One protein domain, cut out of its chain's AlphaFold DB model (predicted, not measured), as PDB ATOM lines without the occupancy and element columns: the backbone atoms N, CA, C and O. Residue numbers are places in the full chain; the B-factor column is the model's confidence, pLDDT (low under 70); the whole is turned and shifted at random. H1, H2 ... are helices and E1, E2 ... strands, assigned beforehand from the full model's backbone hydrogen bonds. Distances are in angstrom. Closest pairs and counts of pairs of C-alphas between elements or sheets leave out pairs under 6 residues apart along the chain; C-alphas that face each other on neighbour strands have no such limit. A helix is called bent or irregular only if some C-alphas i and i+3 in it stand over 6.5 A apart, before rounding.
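AT A GLANCE: This is residues 192 to 294 and 315 to 346 of the 663 residues of the protein "Methyltransferase domain-containing protein" of Chloroflexales bacterium ZM16-3 (UniProt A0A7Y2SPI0). A small two-stranded sheet, E1 beside E2, lies near the middle of a long, loose domain, with the short helices H4, H5 and H6 gathered about it. H1, H2 and H3 form a loose cluster at one end, joined to this part where H2 meets H4, and at the other end a tail without named elements leads to H7. The printed part has 135 residues, with seven named helices and two named strands in the order H1 H2 H3 H4 E1 H5 E2 H6 H7; the sheet is parallel and the class is mostly helix, though only 66 residues, under half, are in named elements. The whole is loose, with a radius of gyration of the C-alphas of 19.3 A, and elongated, spanning 59 by 32 by 29 A.

IN THESE COORDINATES: E1, residues 255 to 260, is 13.2 A long and begins with C-alpha 255 at (-66.048, 13.680, 92.583). E2, residues 278 to 283, is 12.3 A long. H5 is residues 268 to 275, H4 residues 241 to 247 and H6 residues 316 to 321. H2 is residues 219 to 225 and H3 residues 227 to 233. H1, residues 200 to 210, is the longest helix at 15.5 A and begins with C-alpha 200 at (-82.467, 2.872, 82.442). H7, residues 339 to 346, is 10.9 A long and ends with C-alpha 346 at (-39.323, 17.727, 120.517). H7 is irregular, with C-alphas 340 and 343 7.3 A apart, and H5 only just so, with C-alphas 270 and 273 6.6 A apart.

HOW THE PARTS SIT: E1 and E2 are parallel at 20 degrees, with N 258 and O 280 within hydrogen-bond range at 2.9 A, as are N 282 and O 258. E1, H5 and E2 form a strand-helix-strand unit, two parallel neighbour strands with a helix between, and its crossover is right-handed. The closest C-alphas of E1 and H5, Val 258 and Leu 275, are 6.5 A apart; those of E2 and H6, Val 283 and Leu 317, 6.4 A. H5 touches H4 at a steep tilt of 43 degrees, closest at the C-alphas of Pro 241 and Ala 274, 5.4 A. H5 and H6 only just touch, with 3 pairs of C-alphas within 8 A, the closest being Pro 268 and Leu 316 at 4.6 A. H4 touches H2, closest at the C-alphas of Arg 220 and Phe 247, 4.4 A. H1 and H2 are close but not clearly touching, closest at the C-alphas of Arg 202 and Leu 225, 7.1 A. H7 is apart from each other named element. Each O i to N i+4 pair is within hydrogen-bond range in H1, H2, H3, H4 and H6, but 2 of 4 are in H5 and in H7.

THE WHOLE: The C-alphas farthest apart, of Gly 201 and Phe 343, are 59.8 A apart. Residues 295 to 314 are not printed, and C-alphas 294 and 315 are 11.3 A apart across this cut. The link from H6 to H7 is long, 17 residues; residues 210 to 216 and 333 to 340 stand free. Mean pLDDT of the printed part is 79.6, with 18 residues under 70, among them 192 to 198 and 291 to 294.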
ATOM      1  N   ALA A 192     -78.958   1.849  97.224       49.53
ATOM      2  CA  ALA A 192     -80.346   1.415  97.012       49.53
ATOM      3  C   ALA A 192     -81.296   2.581  96.695       49.53
ATOM      4  O   ALA A 192     -82.296   2.381  96.005       49.53
ATOM      5  N   SER A 193     -80.967   3.793  97.153       51.09
ATOM      6  CA  SER A 193     -81.695   5.021  96.824       51.09
ATOM      7  C   SER A 193     -81.232   5.633  95.498       51.09
ATOM      8  O   SER A 193     -82.052   6.190  94.771       51.09
ATOM      9  N   ILE A 194     -79.957   5.467  95.124       54.19
ATOM     10  CA  ILE A 194     -79.398   6.030  93.882       54.19
ATOM     11  C   ILE A 194     -79.604   5.097  92.674       54.19
ATOM     12  O   ILE A 194     -79.824   5.545  91.549       54.19
ATOM     13  N   TRP A 195     -79.600   3.772  92.855       59.66
ATOM     14  CA  TRP A 195     -79.768   2.839  91.733       59.66
ATOM     15  C   TRP A 195     -81.081   3.040  90.945       59.66
ATOM     16  O   TRP A 195     -81.059   2.977  89.714       59.66
ATOM     17  N   PRO A 196     -82.240   3.324  91.568       61.16
ATOM     18  CA  PRO A 196     -83.474   3.623  90.843       61.16
ATOM     19  C   PRO A 196     -83.422   4.903  89.993       61.16
ATOM     20  O   PRO A 196     -84.051   4.919  88.928       61.16
ATOM     21  N   THR A 197     -82.667   5.926  90.421       59.88
ATOM     22  CA  THR A 197     -82.617   7.265  89.795       59.88
ATOM     23  C   THR A 197     -81.740   7.310  88.540       59.88
ATOM     24  O   THR A 197     -81.929   8.158  87.668       59.88
ATOM     25  N   LEU A 198     -80.839   6.338  88.362       63.22
ATOM     26  CA  LEU A 198     -79.999   6.227  87.168       63.22
ATOM     27  C   LEU A 198     -80.822   5.947  85.894       63.22
ATOM     28  O   LEU A 198     -81.711   5.084  85.860       63.22
ATOM     29  N   ARG A 199     -80.474   6.604  84.776       71.00
ATOM     30  CA  ARG A 199     -81.106   6.366  83.460       71.00
ATOM     31  C   ARG A 199     -81.107   4.868  83.115       71.00
ATOM     32  O   ARG A 199     -80.061   4.216  83.150       71.00
ATOM     33  N   ARG A 200     -82.271   4.317  82.728       69.50
ATOM     34  CA  ARG A 200     -82.467   2.872  82.442       69.50
ATOM     35  C   ARG A 200     -81.413   2.291  81.486       69.50
ATOM     36  O   ARG A 200     -80.934   1.182  81.710       69.50
ATOM     37  N   GLY A 201     -81.007   3.049  80.462       69.81
ATOM     38  CA  GLY A 201     -79.982   2.631  79.496       69.81
ATOM     39  C   GLY A 201     -78.596   2.400  80.113       69.81
ATOM     40  O   GLY A 201     -77.965   1.385  79.824       69.81
ATOM     41  N   ARG A 202     -78.153   3.279  81.023       72.00
ATOM     42  CA  ARG A 202     -76.845   3.169  81.700       72.00
ATOM     43  C   ARG A 202     -76.806   1.991  82.674       72.00
ATOM     44  O   ARG A 202     -75.849   1.222  82.672       72.00
ATOM     45  N   ARG A 203     -77.898   1.773  83.419       69.75
ATOM     46  CA  ARG A 203     -78.061   0.595  84.290       69.75
ATOM     47  C   ARG A 203     -77.973  -0.716  83.527       69.75
ATOM     48  O   ARG A 203     -77.283  -1.637  83.953       69.75
ATOM     49  N   ARG A 204     -78.668  -0.807  82.388       73.00
ATOM     50  CA  ARG A 204     -78.647  -2.007  81.543       73.00
ATOM     51  C   ARG A 204     -77.248  -2.273  80.992       73.00
ATOM     52  O   ARG A 204     -76.866  -3.434  80.904       73.00
ATOM     53  N   ALA A 205     -76.493  -1.227  80.659       72.62
ATOM     54  CA  ALA A 205     -75.128  -1.359  80.169       72.62
ATOM     55  C   ALA A 205     -74.163  -1.897  81.239       72.62
ATOM     56  O   ALA A 205     -73.495  -2.891  80.977       72.62
ATOM     57  N   ILE A 206     -74.161  -1.323  82.451       73.94
ATOM     58  CA  ILE A 206     -73.343  -1.835  83.568       73.94
ATOM     59  C   ILE A 206     -73.747  -3.262  83.923       73.94
ATOM     60  O   ILE A 206     -72.893  -4.132  84.046       73.94
ATOM     61  N   ARG A 207     -75.054  -3.534  84.034       73.94
ATOM     62  CA  ARG A 207     -75.557  -4.873  84.355       73.94
ATOM     63  C   ARG A 207     -75.120  -5.889  83.299       73.94
ATOM     64  O   ARG A 207     -74.621  -6.948  83.647       73.94
ATOM     65  N   ARG A 208     -75.256  -5.561  82.011       76.88
ATOM     66  CA  ARG A 208     -74.803  -6.424  80.911       76.88
ATOM     67  C   ARG A 208     -73.306  -6.705  80.990       76.88
ATOM     68  O   ARG A 208     -72.914  -7.827  80.705       76.88
ATOM     69  N   GLU A 209     -72.500  -5.709  81.344       78.38
ATOM     70  CA  GLU A 209     -71.052  -5.869  81.474       78.38
ATOM     71  C   GLU A 209     -70.686  -6.753  82.675       78.38
ATOM     72  O   GLU A 209     -69.905  -7.682  82.519       78.38
ATOM     73  N   ALA A 210     -71.331  -6.548  83.829       72.62
ATOM     74  CA  ALA A 210     -71.096  -7.311  85.057       72.62
ATOM     75  C   ALA A 210     -71.473  -8.803  84.962       72.62
ATOM     76  O   ALA A 210     -70.915  -9.619  85.688       72.62
ATOM     77  N   PHE A 211     -72.411  -9.173  84.080       73.50
ATOM     78  CA  PHE A 211     -72.806 -10.572  83.851       73.50
ATOM     79  C   PHE A 211     -71.961 -11.290  82.784       73.50
ATOM     80  O   PHE A 211     -72.224 -12.456  82.483       73.50
ATOM     81  N   LYS A 212     -70.959 -10.634  82.187       77.25
ATOM     82  CA  LYS A 212     -70.036 -11.310  81.268       77.25
ATOM     83  C   LYS A 212     -69.047 -12.177  82.042       77.25
ATOM     84  O   LYS A 212     -68.563 -11.796  83.097       77.25
ATOM     85  N   GLN A 213     -68.675 -13.310  81.451       66.25
ATOM     86  CA  GLN A 213     -67.591 -14.161  81.958       66.25
ATOM     87  C   GLN A 213     -66.239 -13.898  81.258       66.25
ATOM     88  O   GLN A 213     -65.235 -14.511  81.595       66.25
ATOM     89  N   GLY A 214     -66.184 -12.967  80.296       71.75
ATOM     90  CA  GLY A 214     -64.982 -12.618  79.532       71.75
ATOM     91  C   GLY A 214     -65.250 -11.522  78.492       71.75
ATOM     92  O   GLY A 214     -66.405 -11.161  78.258       71.75
ATOM     93  N   LYS A 215     -64.193 -10.991  77.854       80.69
ATOM     94  CA  LYS A 215     -64.261  -9.858  76.896       80.69
ATOM     95  C   LYS A 215     -64.949  -8.619  77.493       80.69
ATOM     96  O   LYS A 215     -65.919  -8.073  76.949       80.69
ATOM     97  N   TRP A 216     -64.441  -8.225  78.654       75.81
ATOM     98  CA  TRP A 216     -64.852  -7.022  79.359       75.81
ATOM     99  C   TRP A 216     -64.397  -5.796  78.572       75.81
ATOM    100  O   TRP A 216     -63.311  -5.792  77.990       75.81
ATOM    101  N   ARG A 217     -65.222  -4.755  78.547       79.19
ATOM    102  CA  ARG A 217     -64.802  -3.443  78.054       79.19
ATOM    103  C   ARG A 217     -63.670  -2.901  78.934       79.19
ATOM    104  O   ARG A 217     -63.699  -3.125  80.146       79.19
ATOM    105  N   PRO A 218     -62.703  -2.161  78.367       78.69
ATOM    106  CA  PRO A 218     -61.714  -1.439  79.157       78.69
ATOM    107  C   PRO A 218     -62.389  -0.543  80.200       78.69
ATOM    108  O   PRO A 218     -63.390   0.109  79.897       78.69
ATOM    109  N   LEU A 219     -61.826  -0.463  81.411       75.75
ATOM    110  CA  LEU A 219     -62.409   0.307  82.519       75.75
ATOM    111  C   LEU A 219     -62.726   1.754  82.114       75.75
ATOM    112  O   LEU A 219     -63.827   2.226  82.370       75.75
ATOM    113  N   ARG A 220     -61.819   2.409  81.381       77.44
ATOM    114  CA  ARG A 220     -62.012   3.760  80.825       77.44
ATOM    115  C   ARG A 220     -63.304   3.900  80.009       77.44
ATOM    116  O   ARG A 220     -63.995   4.908  80.122       77.44
ATOM    117  N   GLU A 221     -63.661   2.901  79.203       80.75
ATOM    118  CA  GLU A 221     -64.899   2.931  78.412       80.75
ATOM    119  C   GLU A 221     -66.142   2.747  79.284       80.75
ATOM    120  O   GLU A 221     -67.177   3.361  79.026       80.75
ATOM    121  N   ILE A 222     -66.053   1.916  80.327       78.81
ATOM    122  CA  ILE A 222     -67.147   1.713  81.283       78.81
ATOM    123  C   ILE A 222     -67.377   3.002  82.087       78.81
ATOM    124  O   ILE A 222     -68.522   3.440  82.224       78.81
ATOM    125  N   VAL A 223     -66.293   3.646  82.535       80.44
ATOM    126  CA  VAL A 223     -66.315   4.944  83.227       80.44
ATOM    127  C   VAL A 223     -66.920   6.030  82.347       80.44
ATOM    128  O   VAL A 223     -67.799   6.754  82.803       80.44
ATOM    129  N   ALA A 224     -66.539   6.110  81.072       80.88
ATOM    130  CA  ALA A 224     -67.121   7.074  80.139       80.88
ATOM    131  C   ALA A 224     -68.617   6.817  79.861       80.88
ATOM    132  O   ALA A 224     -69.399   7.755  79.699       80.88
ATOM    133  N   LEU A 225     -69.036   5.547  79.816       80.00
ATOM    134  CA  LEU A 225     -70.409   5.157  79.492       80.00
ATOM    135  C   LEU A 225     -71.407   5.491  80.607       80.00
ATOM    136  O   LEU A 225     -72.554   5.868  80.334       80.00
ATOM    137  N   ALA A 226     -71.001   5.298  81.860       77.81
ATOM    138  CA  ALA A 226     -71.887   5.424  83.007       77.81
ATOM    139  C   ALA A 226     -71.153   5.919  84.271       77.81
ATOM    140  O   ALA A 226     -71.181   5.226  85.290       77.81
ATOM    141  N   PRO A 227     -70.550   7.124  84.231       76.38
ATOM    142  CA  PRO A 227     -69.771   7.659  85.349       76.38
ATOM    143  C   PRO A 227     -70.634   7.800  86.605       76.38
ATOM    144  O   PRO A 227     -70.306   7.205  87.621       76.38
ATOM    145  N   ASP A 228     -71.805   8.432  86.485       73.44
ATOM    146  CA  ASP A 228     -72.752   8.662  87.589       73.44
ATOM    147  C   ASP A 228     -73.201   7.362  88.274       73.44
ATOM    148  O   ASP A 228     -73.529   7.335  89.454       73.44
ATOM    149  N   ALA A 229     -73.254   6.262  87.522       71.81
ATOM    150  CA  ALA A 229     -73.644   4.973  88.070       71.81
ATOM    151  C   ALA A 229     -72.482   4.283  88.791       71.81
ATOM    152  O   ALA A 229     -72.709   3.583  89.773       71.81
ATOM    153  N   LEU A 230     -71.252   4.469  88.312       74.12
ATOM    154  CA  LEU A 230     -70.061   3.938  88.963       74.12
ATOM    155  C   LEU A 230     -69.696   4.736  90.210       74.12
ATOM    156  O   LEU A 230     -69.356   4.115  91.205       74.12
ATOM    157  N   THR A 231     -69.822   6.062  90.194       74.25
ATOM    158  CA  THR A 231     -69.645   6.892  91.394       74.25
ATOM    159  C   THR A 231     -70.783   6.681  92.395       74.25
ATOM    160  O   THR A 231     -70.558   6.710  93.594       74.25
ATOM    161  N   ALA A 232     -71.996   6.339  91.948       67.88
ATOM    162  CA  ALA A 232     -73.064   5.924  92.861       67.88
ATOM    163  C   ALA A 232     -72.806   4.571  93.549       67.88
ATOM    164  O   ALA A 232     -73.187   4.377  94.703       67.88
ATOM    165  N   VAL A 233     -72.224   3.605  92.829       65.62
ATOM    166  CA  VAL A 233     -71.950   2.253  93.355       65.62
ATOM    167  C   VAL A 233     -70.653   2.224  94.164       65.62
ATOM    168  O   VAL A 233     -70.604   1.607  95.225       65.62
ATOM    169  N   CYS A 234     -69.628   2.910  93.674       72.94
ATOM    170  CA  CYS A 234     -68.327   3.089  94.301       72.94
ATOM    171  C   CYS A 234     -68.102   4.598  94.483       72.94
ATOM    172  O   CYS A 234     -67.526   5.225  93.599       72.94
ATOM    173  N   PRO A 235     -68.563   5.212  95.583       72.50
ATOM    174  CA  PRO A 235     -68.432   6.660  95.781       72.50
ATOM    175  C   PRO A 235     -67.003   7.111  96.088       72.50
ATOM    176  O   PRO A 235     -66.648   8.247  95.799       72.50
ATOM    177  N   CYS A 236     -66.168   6.219  96.623       82.06
ATOM    178  CA  CYS A 236     -64.766   6.495  96.921       82.06
ATOM    179  C   CYS A 236     -63.859   5.677  96.000       82.06
ATOM    180  O   CYS A 236     -64.023   4.457  95.885       82.06
ATOM    181  N   TRP A 237     -62.949   6.353  95.298       82.25
ATOM    182  CA  TRP A 237     -61.993   5.742  94.375       82.25
ATOM    183  C   TRP A 237     -60.582   6.008  94.892       82.25
ATOM    184  O   TRP A 237     -60.247   7.142  95.218       82.25
ATOM    185  N   LEU A 238     -59.751   4.966  94.932       83.56
ATOM    186  CA  LEU A 238     -58.358   5.050  95.368       83.56
ATOM    187  C   LEU A 238     -57.433   4.701  94.199       83.56
ATOM    188  O   LEU A 238     -57.598   3.663  93.552       83.56
ATOM    189  N   GLY A 239     -56.440   5.543  93.934       80.94
ATOM    190  CA  GLY A 239     -55.445   5.287  92.900       80.94
ATOM    191  C   GLY A 239     -54.369   6.361  92.855       80.94
ATOM    192  O   GLY A 239     -54.551   7.451  93.386       80.94
ATOM    193  N   SER A 240     -53.254   6.056  92.189       81.69
ATOM    194  CA  SER A 240     -52.242   7.074  91.909       81.69
ATOM    195  C   SER A 240     -52.809   8.145  90.967       81.69
ATOM    196  O   SER A 240     -53.688   7.822  90.156       81.69
ATOM    197  N   PRO A 241     -52.287   9.384  90.987       80.12
ATOM    198  CA  PRO A 241     -52.757  10.439  90.086       80.12
ATOM    199  C   PRO A 241     -52.731  10.020  88.606       80.12
ATOM    200  O   PRO A 241     -53.667  10.303  87.858       80.12
ATOM    201  N   LEU A 242     -51.724   9.232  88.204       77.62
ATOM    202  CA  LEU A 242     -51.631   8.648  86.863       77.62
ATOM    203  C   LEU A 242     -52.768   7.656  86.563       77.62
ATOM    204  O   LEU A 242     -53.359   7.696  85.487       77.62
ATOM    205  N   SER A 243     -53.105   6.783  87.518       79.31
ATOM    206  CA  SER A 243     -54.219   5.837  87.365       79.31
ATOM    207  C   SER A 243     -55.543   6.583  87.208       79.31
ATOM    208  O   SER A 243     -56.344   6.267  86.327       79.31
ATOM    209  N   VAL A 244     -55.757   7.618  88.026       80.62
ATOM    210  CA  VAL A 244     -56.933   8.489  87.914       80.62
ATOM    211  C   VAL A 244     -56.976   9.118  86.522       80.62
ATOM    212  O   VAL A 244     -58.007   9.024  85.853       80.62
ATOM    213  N   ALA A 245     -55.856   9.662  86.039       79.75
ATOM    214  CA  ALA A 245     -55.752  10.258  84.710       79.75
ATOM    215  C   ALA A 245     -56.100   9.277  83.575       79.75
ATOM    216  O   ALA A 245     -56.764   9.664  82.614       79.75
ATOM    217  N   GLN A 246     -55.690   8.013  83.701       80.88
ATOM    218  CA  GLN A 246     -55.893   6.978  82.685       80.88
ATOM    219  C   GLN A 246     -57.347   6.488  82.600       80.88
ATOM    220  O   GLN A 246     -57.846   6.199  81.507       80.88
ATOM    221  N   PHE A 247     -58.026   6.348  83.742       80.00
ATOM    222  CA  PHE A 247     -59.346   5.707  83.796       80.00
ATOM    223  C   PHE A 247     -60.514   6.685  83.797       80.00
ATOM    224  O   PHE A 247     -61.621   6.294  83.424       80.00
ATOM    225  N   THR A 248     -60.289   7.939  84.189       79.62
ATOM    226  CA  THR A 248     -61.356   8.940  84.272       79.62
ATOM    227  C   THR A 248     -61.267   9.957  83.134       79.62
ATOM    228  O   THR A 248     -60.174  10.436  82.835       79.62
ATOM    229  N   PRO A 249     -62.386  10.324  82.488       78.00
ATOM    230  CA  PRO A 249     -62.409  11.420  81.519       78.00
ATOM    231  C   PRO A 249     -62.028  12.750  82.187       78.00
ATOM    232  O   PRO A 249     -62.445  13.016  83.312       78.00
ATOM    233  N   VAL A 250     -61.231  13.575  81.503       75.06
ATOM    234  CA  VAL A 250     -60.731  14.859  82.038       75.06
ATOM    235  C   VAL A 250     -61.762  15.984  81.910       75.06
ATOM    236  O   VAL A 250     -61.707  16.978  82.626       75.06
ATOM    237  N   GLU A 251     -62.724  15.825  81.004       74.69
ATOM    238  CA  GLU A 251     -63.747  16.816  80.671       74.69
ATOM    239  C   GLU A 251     -64.906  16.832  81.672       74.69
ATOM    240  O   GLU A 251     -65.834  17.629  81.533       74.69
ATOM    241  N   ARG A 252     -64.897  15.927  82.657       73.06
ATOM    242  CA  ARG A 252     -65.953  15.819  83.658       73.06
ATOM    243  C   ARG A 252     -65.380  15.849  85.057       73.06
ATOM    244  O   ARG A 252     -64.503  15.063  85.402       73.06
ATOM    245  N   GLN A 253     -65.983  16.696  85.871       83.62
ATOM    246  CA  GLN A 253     -65.885  16.600  87.311       83.62
ATOM    247  C   GLN A 253     -66.710  15.391  87.764       83.62
ATOM    248  O   GLN A 253     -67.885  15.270  87.411       83.62
ATOM    249  N   LEU A 254     -66.067  14.454  88.457       83.38
ATOM    250  CA  LEU A 254     -66.666  13.172  88.845       83.38
ATOM    251  C   LEU A 254     -66.868  13.049  90.352       83.38
ATOM    252  O   LEU A 254     -67.720  12.270  90.774       83.38
ATOM    253  N   PHE A 255     -66.083  13.784  91.134       89.06
ATOM    254  CA  PHE A 255     -66.048  13.680  92.583       89.06
ATOM    255  C   PHE A 255     -66.345  15.031  93.220       89.06
ATOM    256  O   PHE A 255     -65.941  16.083  92.718       89.06
ATOM    257  N   ASP A 256     -67.016  14.994  94.363       90.00
ATOM    258  CA  ASP A 256     -67.218  16.180  95.189       90.00
ATOM    259  C   ASP A 256     -65.899  16.597  95.853       90.00
ATOM    260  O   ASP A 256     -65.580  17.779  95.929       90.00
ATOM    261  N   VAL A 257     -65.083  15.619  96.262       93.19
ATOM    262  CA  VAL A 257     -63.808  15.842  96.952       93.19
ATOM    263  C   VAL A 257     -62.724  14.936  96.373       93.19
ATOM    264  O   VAL A 257     -62.952  13.747  96.156       93.19
ATOM    265  N   VAL A 258     -61.533  15.491  96.152       93.00
ATOM    266  CA  VAL A 258     -60.301  14.746  95.859       93.00
ATOM    267  C   VAL A 258     -59.366  14.873  97.054       93.00
ATOM    268  O   VAL A 258     -59.090  15.979  97.509       93.00
ATOM    269  N   ILE A 259     -58.881  13.743  97.562       94.00
ATOM    270  CA  ILE A 259     -57.973  13.699  98.710       94.00
ATOM    271  C   ILE A 259     -56.611  13.212  98.228       94.00
ATOM    272  O   ILE A 259     -56.515  12.133  97.641       94.00
ATOM    273  N   PHE A 260     -55.575  14.003  98.481       93.12
ATOM    274  CA  PHE A 260     -54.188  13.576  98.363       93.12
ATOM    275  C   PHE A 260     -53.677  13.240  99.754       93.12
ATOM    276  O   PHE A 260     -53.598  14.120 100.605       93.12
ATOM    277  N   ASP A 261     -53.368  11.967  99.959       89.75
ATOM    278  CA  ASP A 261     -52.621  11.486 101.115       89.75
ATOM    279  C   ASP A 261     -51.136  11.426 100.742       89.75
ATOM    280  O   ASP A 261     -50.806  11.156  99.583       89.75
ATOM    281  N   GLU A 262     -50.258  11.704 101.700       86.81
ATOM    282  CA  GLU A 262     -48.815  11.852 101.484       86.81
ATOM    283  C   GLU A 262     -48.445  12.852 100.366       86.81
ATOM    284  O   GLU A 262     -47.593  12.610  99.508       86.81
ATOM    285  N   ALA A 263     -49.111  14.007 100.345       90.19
ATOM    286  CA  ALA A 263     -48.926  15.029  99.318       90.19
ATOM    287  C   ALA A 263     -47.517  15.650  99.288       90.19
ATOM    288  O   ALA A 263     -47.125  16.211  98.265       90.19
ATOM    289  N   SER A 264     -46.752  15.512 100.374       87.44
ATOM    290  CA  SER A 264     -45.316  15.811 100.442       87.44
ATOM    291  C   SER A 264     -44.490  14.954  99.477       87.44
ATOM    292  O   SER A 264     -43.394  15.349  99.122       87.44
ATOM    293  N   GLN A 265     -45.014  13.814  99.005       83.38
ATOM    294  CA  GLN A 265     -44.372  12.905  98.041       83.38
ATOM    295  C   GLN A 265     -44.934  13.029  96.615       83.38
ATOM    296  O   GLN A 265     -44.698  12.164  95.766       83.38
ATOM    297  N   ILE A 266     -45.728  14.060  96.325       85.19
ATOM    298  CA  ILE A 266     -46.386  14.225  95.026       85.19
ATOM    299  C   ILE A 266     -45.975  15.562  94.440       85.19
ATOM    300  O   ILE A 266     -46.194  16.590  95.061       85.19
ATOM    301  N   VAL A 267     -45.441  15.568  93.221       86.69
ATOM    302  CA  VAL A 267     -45.159  16.822  92.512       86.69
ATOM    303  C   VAL A 267     -46.454  17.437  91.952       86.69
ATOM    304  O   VAL A 267     -47.338  16.688  91.496       86.69
ATOM    305  N   PRO A 268     -46.609  18.776  91.956       87.50
ATOM    306  CA  PRO A 268     -47.846  19.426  91.527       87.50
ATOM    307  C   PRO A 268     -48.299  19.043  90.114       87.50
ATOM    308  O   PRO A 268     -49.494  18.855  89.887       87.50
ATOM    309  N   GLU A 269     -47.378  18.857  89.165       85.06
ATOM    310  CA  GLU A 269     -47.707  18.589  87.757       85.06
ATOM    311  C   GLU A 269     -48.434  17.252  87.584       85.06
ATOM    312  O   GLU A 269     -49.349  17.119  86.767       85.06
ATOM    313  N   VAL A 270     -48.067  16.262  88.400       82.88
ATOM    314  CA  VAL A 270     -48.687  14.933  88.410       82.88
ATOM    315  C   VAL A 270     -50.073  14.981  89.064       82.88
ATOM    316  O   VAL A 270     -50.973  14.228  88.678       82.88
ATOM    317  N   ALA A 271     -50.284  15.896  90.013       89.19
ATOM    318  CA  ALA A 271     -51.543  16.057  90.732       89.19
ATOM    319  C   ALA A 271     -52.645  16.744  89.906       89.19
ATOM    320  O   ALA A 271     -53.824  16.444  90.114       89.19
ATOM    321  N   ILE A 272     -52.289  17.609  88.940       87.44
ATOM    322  CA  ILE A 272     -53.238  18.402  88.123       87.44
ATOM    323  C   ILE A 272     -54.348  17.535  87.529       87.44
ATOM    324  O   ILE A 272     -55.524  17.914  87.526       87.44
ATOM    325  N   ALA A 273     -53.990  16.347  87.039       82.81
ATOM    326  CA  ALA A 273     -54.960  15.439  86.460       82.81
ATOM    327  C   ALA A 273     -56.028  15.044  87.491       82.81
ATOM    328  O   ALA A 273     -57.216  15.169  87.204       82.81
ATOM    329  N   ALA A 274     -55.643  14.610  88.687       88.56
ATOM    330  CA  ALA A 274     -56.604  14.225  89.715       88.56
ATOM    331  C   ALA A 274     -57.391  15.436  90.253       88.56
ATOM    332  O   ALA A 274     -58.612  15.339  90.372       88.56
ATOM    333  N   LEU A 275     -56.735  16.585  90.459       89.56
ATOM    334  CA  LEU A 275     -57.363  17.826  90.940       89.56
ATOM    335  C   LEU A 275     -58.571  18.239  90.091       89.56
ATOM    336  O   LEU A 275     -59.635  18.535  90.625       89.56
ATOM    337  N   ARG A 276     -58.450  18.170  88.760       88.38
ATOM    338  CA  ARG A 276     -59.521  18.576  87.834       88.38
ATOM    339  C   ARG A 276     -60.797  17.722  87.927       88.38
ATOM    340  O   ARG A 276     -61.833  18.130  87.406       88.38
ATOM    341  N   ARG A 277     -60.750  16.538  88.553       89.06
ATOM    342  CA  ARG A 277     -61.924  15.660  88.717       89.06
ATOM    343  C   ARG A 277     -62.733  15.946  89.994       89.06
ATOM    344  O   ARG A 277     -63.810  15.361  90.121       89.06
ATOM    345  N   GLY A 278     -62.244  16.799  90.900       89.56
ATOM    346  CA  GLY A 278     -62.884  17.148  92.177       89.56
ATOM    347  C   GLY A 278     -63.548  18.526  92.187       89.56
ATOM    348  O   GLY A 278     -63.118  19.411  91.454       89.56
ATOM    349  N   ALA A 279     -64.568  18.724  93.032       90.12
ATOM    350  CA  ALA A 279     -65.090  20.064  93.360       90.12
ATOM    351  C   ALA A 279     -64.212  20.770  94.394       90.12
ATOM    352  O   ALA A 279     -63.939  21.961  94.295       90.12
ATOM    353  N   ALA A 280     -63.798  20.001  95.396       92.50
ATOM    354  CA  ALA A 280     -62.939  20.411  96.485       92.50
ATOM    355  C   ALA A 280     -61.711  19.500  96.555       92.50
ATOM    356  O   ALA A 280     -61.722  18.364  96.065       92.50
ATOM    357  N   VAL A 281     -60.659  19.996  97.199       93.12
ATOM    358  CA  VAL A 281     -59.429  19.248  97.436       93.12
ATOM    359  C   VAL A 281     -59.100  19.237  98.924       93.12
ATOM    360  O   VAL A 281     -59.234  20.250  99.606       93.12
ATOM    361  N   VAL A 282     -58.654  18.084  99.409       94.62
ATOM    362  CA  VAL A 282     -57.972  17.939 100.693       94.62
ATOM    363  C   VAL A 282     -56.558  17.458 100.399       94.62
ATOM    364  O   VAL A 282     -56.370  16.477  99.682       94.62
ATOM    365  N   VAL A 283     -55.570  18.167 100.930       94.31
ATOM    366  CA  VAL A 283     -54.151  17.851 100.758       94.31
ATOM    367  C   VAL A 283     -53.595  17.546 102.142       94.31
ATOM    368  O   VAL A 283     -53.571  18.425 103.000       94.31
ATOM    369  N   ALA A 284     -53.218  16.294 102.370       92.62
ATOM    370  CA  ALA A 284     -52.671  15.803 103.625       92.62
ATOM    371  C   ALA A 284     -51.249  15.284 103.394       92.62
ATOM    372  O   ALA A 284     -50.972  14.639 102.386       92.62
ATOM    373  N   GLY A 285     -50.345  15.586 104.316       89.44
ATOM    374  CA  GLY A 285     -48.949  15.167 104.262       89.44
ATOM    375  C   GLY A 285     -48.135  15.849 105.356       89.44
ATOM    376  O   GLY A 285     -48.671  16.635 106.140       89.44
ATOM    377  N   ASP A 286     -46.841  15.555 105.383       87.38
ATOM    378  CA  ASP A 286     -45.896  16.082 106.362       87.38
ATOM    379  C   ASP A 286     -44.821  16.920 105.663       87.38
ATOM    380  O   ASP A 286     -44.103  16.423 104.797       87.38
ATOM    381  N   ARG A 287     -44.707  18.200 106.040       81.81
ATOM    382  CA  ARG A 287     -43.734  19.138 105.451       81.81
ATOM    383  C   ARG A 287     -42.295  18.844 105.861       81.81
ATOM    384  O   ARG A 287     -41.375  19.289 105.191       81.81
ATOM    385  N   ASN A 288     -42.101  18.123 106.963       81.94
ATOM    386  CA  ASN A 288     -40.773  17.734 107.430       81.94
ATOM    387  C   ASN A 288     -40.304  16.416 106.802       81.94
ATOM    388  O   ASN A 288     -39.197  15.945 107.078       81.94
ATOM    389  N   GLN A 289     -41.140  15.804 105.966       77.25
ATOM    390  CA  GLN A 289     -40.758  14.650 105.180       77.25
ATOM    391  C   GLN A 289     -39.920  15.082 103.974       77.25
ATOM    392  O   GLN A 289     -40.121  16.151 103.407       77.25
ATOM    393  N   LEU A 290     -38.982  14.227 103.562       72.56
ATOM    394  CA  LEU A 290     -38.155  14.482 102.383       72.56
ATOM    395  C   LEU A 290     -39.028  14.695 101.133       72.56
ATOM    396  O   LEU A 290     -39.979  13.938 100.959       72.56
ATOM    397  N   PRO A 291     -38.694  15.643 100.244       69.19
ATOM    398  CA  PRO A 291     -39.442  15.870  99.009       69.19
ATOM    399  C   PRO A 291     -39.378  14.649  98.072       69.19
ATOM    400  O   PRO A 291     -38.512  13.777  98.235       69.19
ATOM    401  N   PRO A 292     -40.272  14.556  97.069       69.75
ATOM    402  CA  PRO A 292     -40.320  13.409  96.177       69.75
ATOM    403  C   PRO A 292     -39.023  13.281  95.377       69.75
ATOM    404  O   PRO A 292     -38.606  14.201  94.675       69.75
ATOM    405  N   THR A 293     -38.403  12.101  95.419       57.88
ATOM    406  CA  THR A 293     -37.207  11.820  94.619       57.88
ATOM    407  C   THR A 293     -37.579  11.734  93.131       57.88
ATOM    408  O   THR A 293     -38.389  10.870  92.766       57.88
ATOM    409  N   PRO A 294     -36.998  12.553  92.232       52.00
ATOM    410  CA  PRO A 294     -37.286  12.472  90.805       52.00
ATOM    411  C   PRO A 294     -36.726  11.163  90.231       52.00
ATOM    412  O   PRO A 294     -35.545  11.032  89.932       52.00
ATOM    413  N   SER A 315     -43.172  20.095  96.458       87.25
ATOM    414  CA  SER A 315     -44.293  19.164  96.581       87.25
ATOM    415  C   SER A 315     -45.658  19.831  96.376       87.25
ATOM    416  O   SER A 315     -45.823  21.053  96.430       87.25
ATOM    417  N   LEU A 316     -46.684  19.005  96.168       90.00
ATOM    418  CA  LEU A 316     -48.084  19.410  96.145       90.00
ATOM    419  C   LEU A 316     -48.497  20.002  97.492       90.00
ATOM    420  O   LEU A 316     -49.317  20.916  97.511       90.00
ATOM    421  N   LEU A 317     -47.954  19.490  98.600       91.00
ATOM    422  CA  LEU A 317     -48.233  20.011  99.934       91.00
ATOM    423  C   LEU A 317     -47.744  21.457 100.076       91.00
ATOM    424  O   LEU A 317     -48.504  22.308 100.542       91.00
ATOM    425  N   ASP A 318     -46.532  21.749  99.604       88.00
ATOM    426  CA  ASP A 318     -45.954  23.098  99.656       88.00
ATOM    427  C   ASP A 318     -46.718  24.055  98.742       88.00
ATOM    428  O   ASP A 318     -47.167  25.120  99.181       88.00
ATOM    429  N   ALA A 319     -46.986  23.627  97.504       89.00
ATOM    430  CA  ALA A 319     -47.794  24.385  96.554       89.00
ATOM    431  C   ALA A 319     -49.185  24.710  97.118       89.00
ATOM    432  O   ALA A 319     -49.630  25.858  97.097       89.00
ATOM    433  N   ALA A 320     -49.873  23.705  97.664       90.06
ATOM    434  CA  ALA A 320     -51.211  23.856  98.220       90.06
ATOM    435  C   ALA A 320     -51.220  24.765  99.454       90.06
ATOM    436  O   ALA A 320     -52.136  25.571  99.611       90.06
ATOM    437  N   SER A 321     -50.195  24.681 100.303       89.69
ATOM    438  CA  SER A 321     -50.117  25.472 101.529       89.69
ATOM    439  C   SER A 321     -50.042  26.982 101.315       89.69
ATOM    440  O   SER A 321     -50.425  27.742 102.202       89.69
ATOM    441  N   THR A 322     -49.593  27.413 100.135       88.19
ATOM    442  CA  THR A 322     -49.481  28.833  99.775       88.19
ATOM    443  C   THR A 322     -50.856  29.473  99.538       88.19
ATOM    444  O   THR A 322     -51.018  30.680  99.709       88.19
ATOM    445  N   PHE A 323     -51.869  28.677  99.173       86.94
ATOM    446  CA  PHE A 323     -53.183  29.186  98.754       86.94
ATOM    447  C   PHE A 323     -54.371  28.553  99.497       86.94
ATOM    448  O   PHE A 323     -55.491  29.050  99.373       86.94
ATOM    449  N   LEU A 324     -54.163  27.471 100.258       89.31
ATOM    450  CA  LEU A 324     -55.203  26.793 101.036       89.31
ATOM    451  C   LEU A 324     -55.016  26.991 102.549       89.31
ATOM    452  O   LEU A 324     -53.886  26.992 103.041       89.31
ATOM    453  N   PRO A 325     -56.118  27.073 103.323       91.31
ATOM    454  CA  PRO A 325     -56.052  27.024 104.779       91.31
ATOM    455  C   PRO A 325     -55.352  25.746 105.254       91.31
ATOM    456  O   PRO A 325     -55.752  24.638 104.890       91.31
ATOM    457  N   THR A 326     -54.322  25.896 106.086       89.88
ATOM    458  CA  THR A 326     -53.572  24.768 106.650       89.88
ATOM    459  C   THR A 326     -54.076  24.448 108.053       89.88
ATOM    460  O   THR A 326     -54.185  25.340 108.893       89.88
ATOM    461  N   TRP A 327     -54.322  23.164 108.315       90.19
ATOM    462  CA  TRP A 327     -54.709  22.656 109.629       90.19
ATOM    463  C   TRP A 327     -53.705  21.592 110.086       90.19
ATOM    464  O   TRP A 327     -53.586  20.559 109.426       90.19
ATOM    465  N   PRO A 328     -52.967  21.825 111.179       86.38
ATOM    466  CA  PRO A 328     -52.066  20.829 111.746       86.38
ATOM    467  C   PRO A 328     -52.855  19.693 112.411       86.38
ATOM    468  O   PRO A 328     -53.872  19.924 113.069       86.38
ATOM    469  N   LEU A 329     -52.376  18.462 112.224       87.56
ATOM    470  CA  LEU A 329     -52.914  17.270 112.869       87.56
ATOM    471  C   LEU A 329     -51.972  16.850 113.991       87.56
ATOM    472  O   LEU A 329     -50.916  16.272 113.752       87.56
ATOM    473  N   ASP A 330     -52.382  17.124 115.222       87.25
ATOM    474  CA  ASP A 330     -51.500  16.985 116.380       87.25
ATOM    475  C   ASP A 330     -51.424  15.540 116.892       87.25
ATOM    476  O   ASP A 330     -50.718  15.258 117.844       87.25
ATOM    477  N   TRP A 331     -52.172  14.598 116.317       86.81
ATOM    478  CA  TRP A 331     -52.330  13.256 116.879       86.81
ATOM    479  C   TRP A 331     -51.427  12.242 116.179       86.81
ATOM    480  O   TRP A 331     -51.625  11.925 115.007       86.81
ATOM    481  N   HIS A 332     -50.483  11.657 116.921       82.44
ATOM    482  CA  HIS A 332     -49.591  10.617 116.410       82.44
ATOM    483  C   HIS A 332     -50.027   9.223 116.865       82.44
ATOM    484  O   HIS A 332     -49.925   8.868 118.039       82.44
ATOM    485  N   TYR A 333     -50.472   8.406 115.911       75.88
ATOM    486  CA  TYR A 333     -50.965   7.042 116.157       75.88
ATOM    487  C   TYR A 333     -50.047   5.941 115.605       75.88
ATOM    488  O   TYR A 333     -50.292   4.757 115.833       75.88
ATOM    489  N   ARG A 334     -49.010   6.302 114.836       72.50
ATOM    490  CA  ARG A 334     -48.185   5.330 114.095       72.50
ATOM    491  C   ARG A 334     -47.164   4.624 114.982       72.50
ATOM    492  O   ARG A 334     -46.889   3.441 114.783       72.50
ATOM    493  N   SER A 335     -46.600   5.341 115.951       75.12
ATOM    494  CA  SER A 335     -45.665   4.753 116.909       75.12
ATOM    495  C   SER A 335     -46.437   4.051 118.010       75.12
ATOM    496  O   SER A 335     -47.257   4.665 118.686       75.12
ATOM    497  N   ARG A 336     -46.131   2.769 118.219       64.19
ATOM    498  CA  ARG A 336     -46.665   2.022 119.362       64.19
ATOM    499  C   ARG A 336     -46.124   2.551 120.686       64.19
ATOM    500  O   ARG A 336     -46.858   2.522 121.654       64.19
ATOM    501  N   ASP A 337     -44.874   3.012 120.722       71.38
ATOM    502  CA  ASP A 337     -44.206   3.545 121.914       71.38
ATOM    503  C   ASP A 337     -43.900   5.042 121.730       71.38
ATOM    504  O   ASP A 337     -43.391   5.450 120.680       71.38
ATOM    505  N   GLU A 338     -44.206   5.852 122.749       71.12
ATOM    506  CA  GLU A 338     -43.999   7.307 122.757       71.12
ATOM    507  C   GLU A 338     -42.525   7.696 122.543       71.12
ATOM    508  O   GLU A 338     -42.230   8.692 121.880       71.12
ATOM    509  N   SER A 339     -41.583   6.869 123.009       73.62
ATOM    510  CA  SER A 339     -40.144   7.117 122.863       73.62
ATOM    511  C   SER A 339     -39.663   7.103 121.410       73.62
ATOM    512  O   SER A 339     -38.684   7.778 121.091       73.62
ATOM    513  N   LEU A 340     -40.364   6.400 120.509       76.06
ATOM    514  CA  LEU A 340     -39.991   6.308 119.091       76.06
ATOM    515  C   LEU A 340     -40.208   7.617 118.334       76.06
ATOM    516  O   LEU A 340     -39.519   7.869 117.350       76.06
ATOM    517  N   ILE A 341     -41.176   8.427 118.768       78.75
ATOM    518  CA  ILE A 341     -41.429   9.748 118.184       78.75
ATOM    519  C   ILE A 341     -40.928  10.874 119.089       78.75
ATOM    520  O   ILE A 341     -40.750  11.975 118.601       78.75
ATOM    521  N   GLY A 342     -40.652  10.619 120.374       77.69
ATOM    522  CA  GLY A 342     -40.330  11.652 121.363       77.69
ATOM    523  C   GLY A 342     -39.228  12.627 120.937       77.69
ATOM    524  O   GLY A 342     -39.416  13.832 121.067       77.69
ATOM    525  N   PHE A 343     -38.127  12.125 120.364       79.56
ATOM    526  CA  PHE A 343     -37.052  12.980 119.840       79.56
ATOM    527  C   PHE A 343     -37.533  13.864 118.681       79.56
ATOM    528  O   PHE A 343     -37.396  15.079 118.741       79.56
ATOM    529  N   ALA A 344     -38.142  13.270 117.650       79.69
ATOM    530  CA  ALA A 344     -38.663  14.026 116.512       79.69
ATOM    531  C   ALA A 344     -39.757  15.011 116.949       79.69
ATOM    532  O   ALA A 344     -39.783  16.143 116.491       79.69
ATOM    533  N   ASN A 345     -40.627  14.614 117.881       85.44
ATOM    534  CA  ASN A 345     -41.658  15.480 118.431       85.44
ATOM    535  C   ASN A 345     -41.038  16.734 119.054       85.44
ATOM    536  O   ASN A 345     -41.470  17.827 118.732       85.44
ATOM    537  N   GLN A 346     -39.997  16.590 119.879       81.50
ATOM    538  CA  GLN A 346     -39.323  17.727 120.517       81.50
ATOM    539  C   GLN A 346     -38.550  18.603 119.524       81.50
ATOM    540  O   GLN A 346     -38.682  19.820 119.572       81.50
TER     541      GLN A 346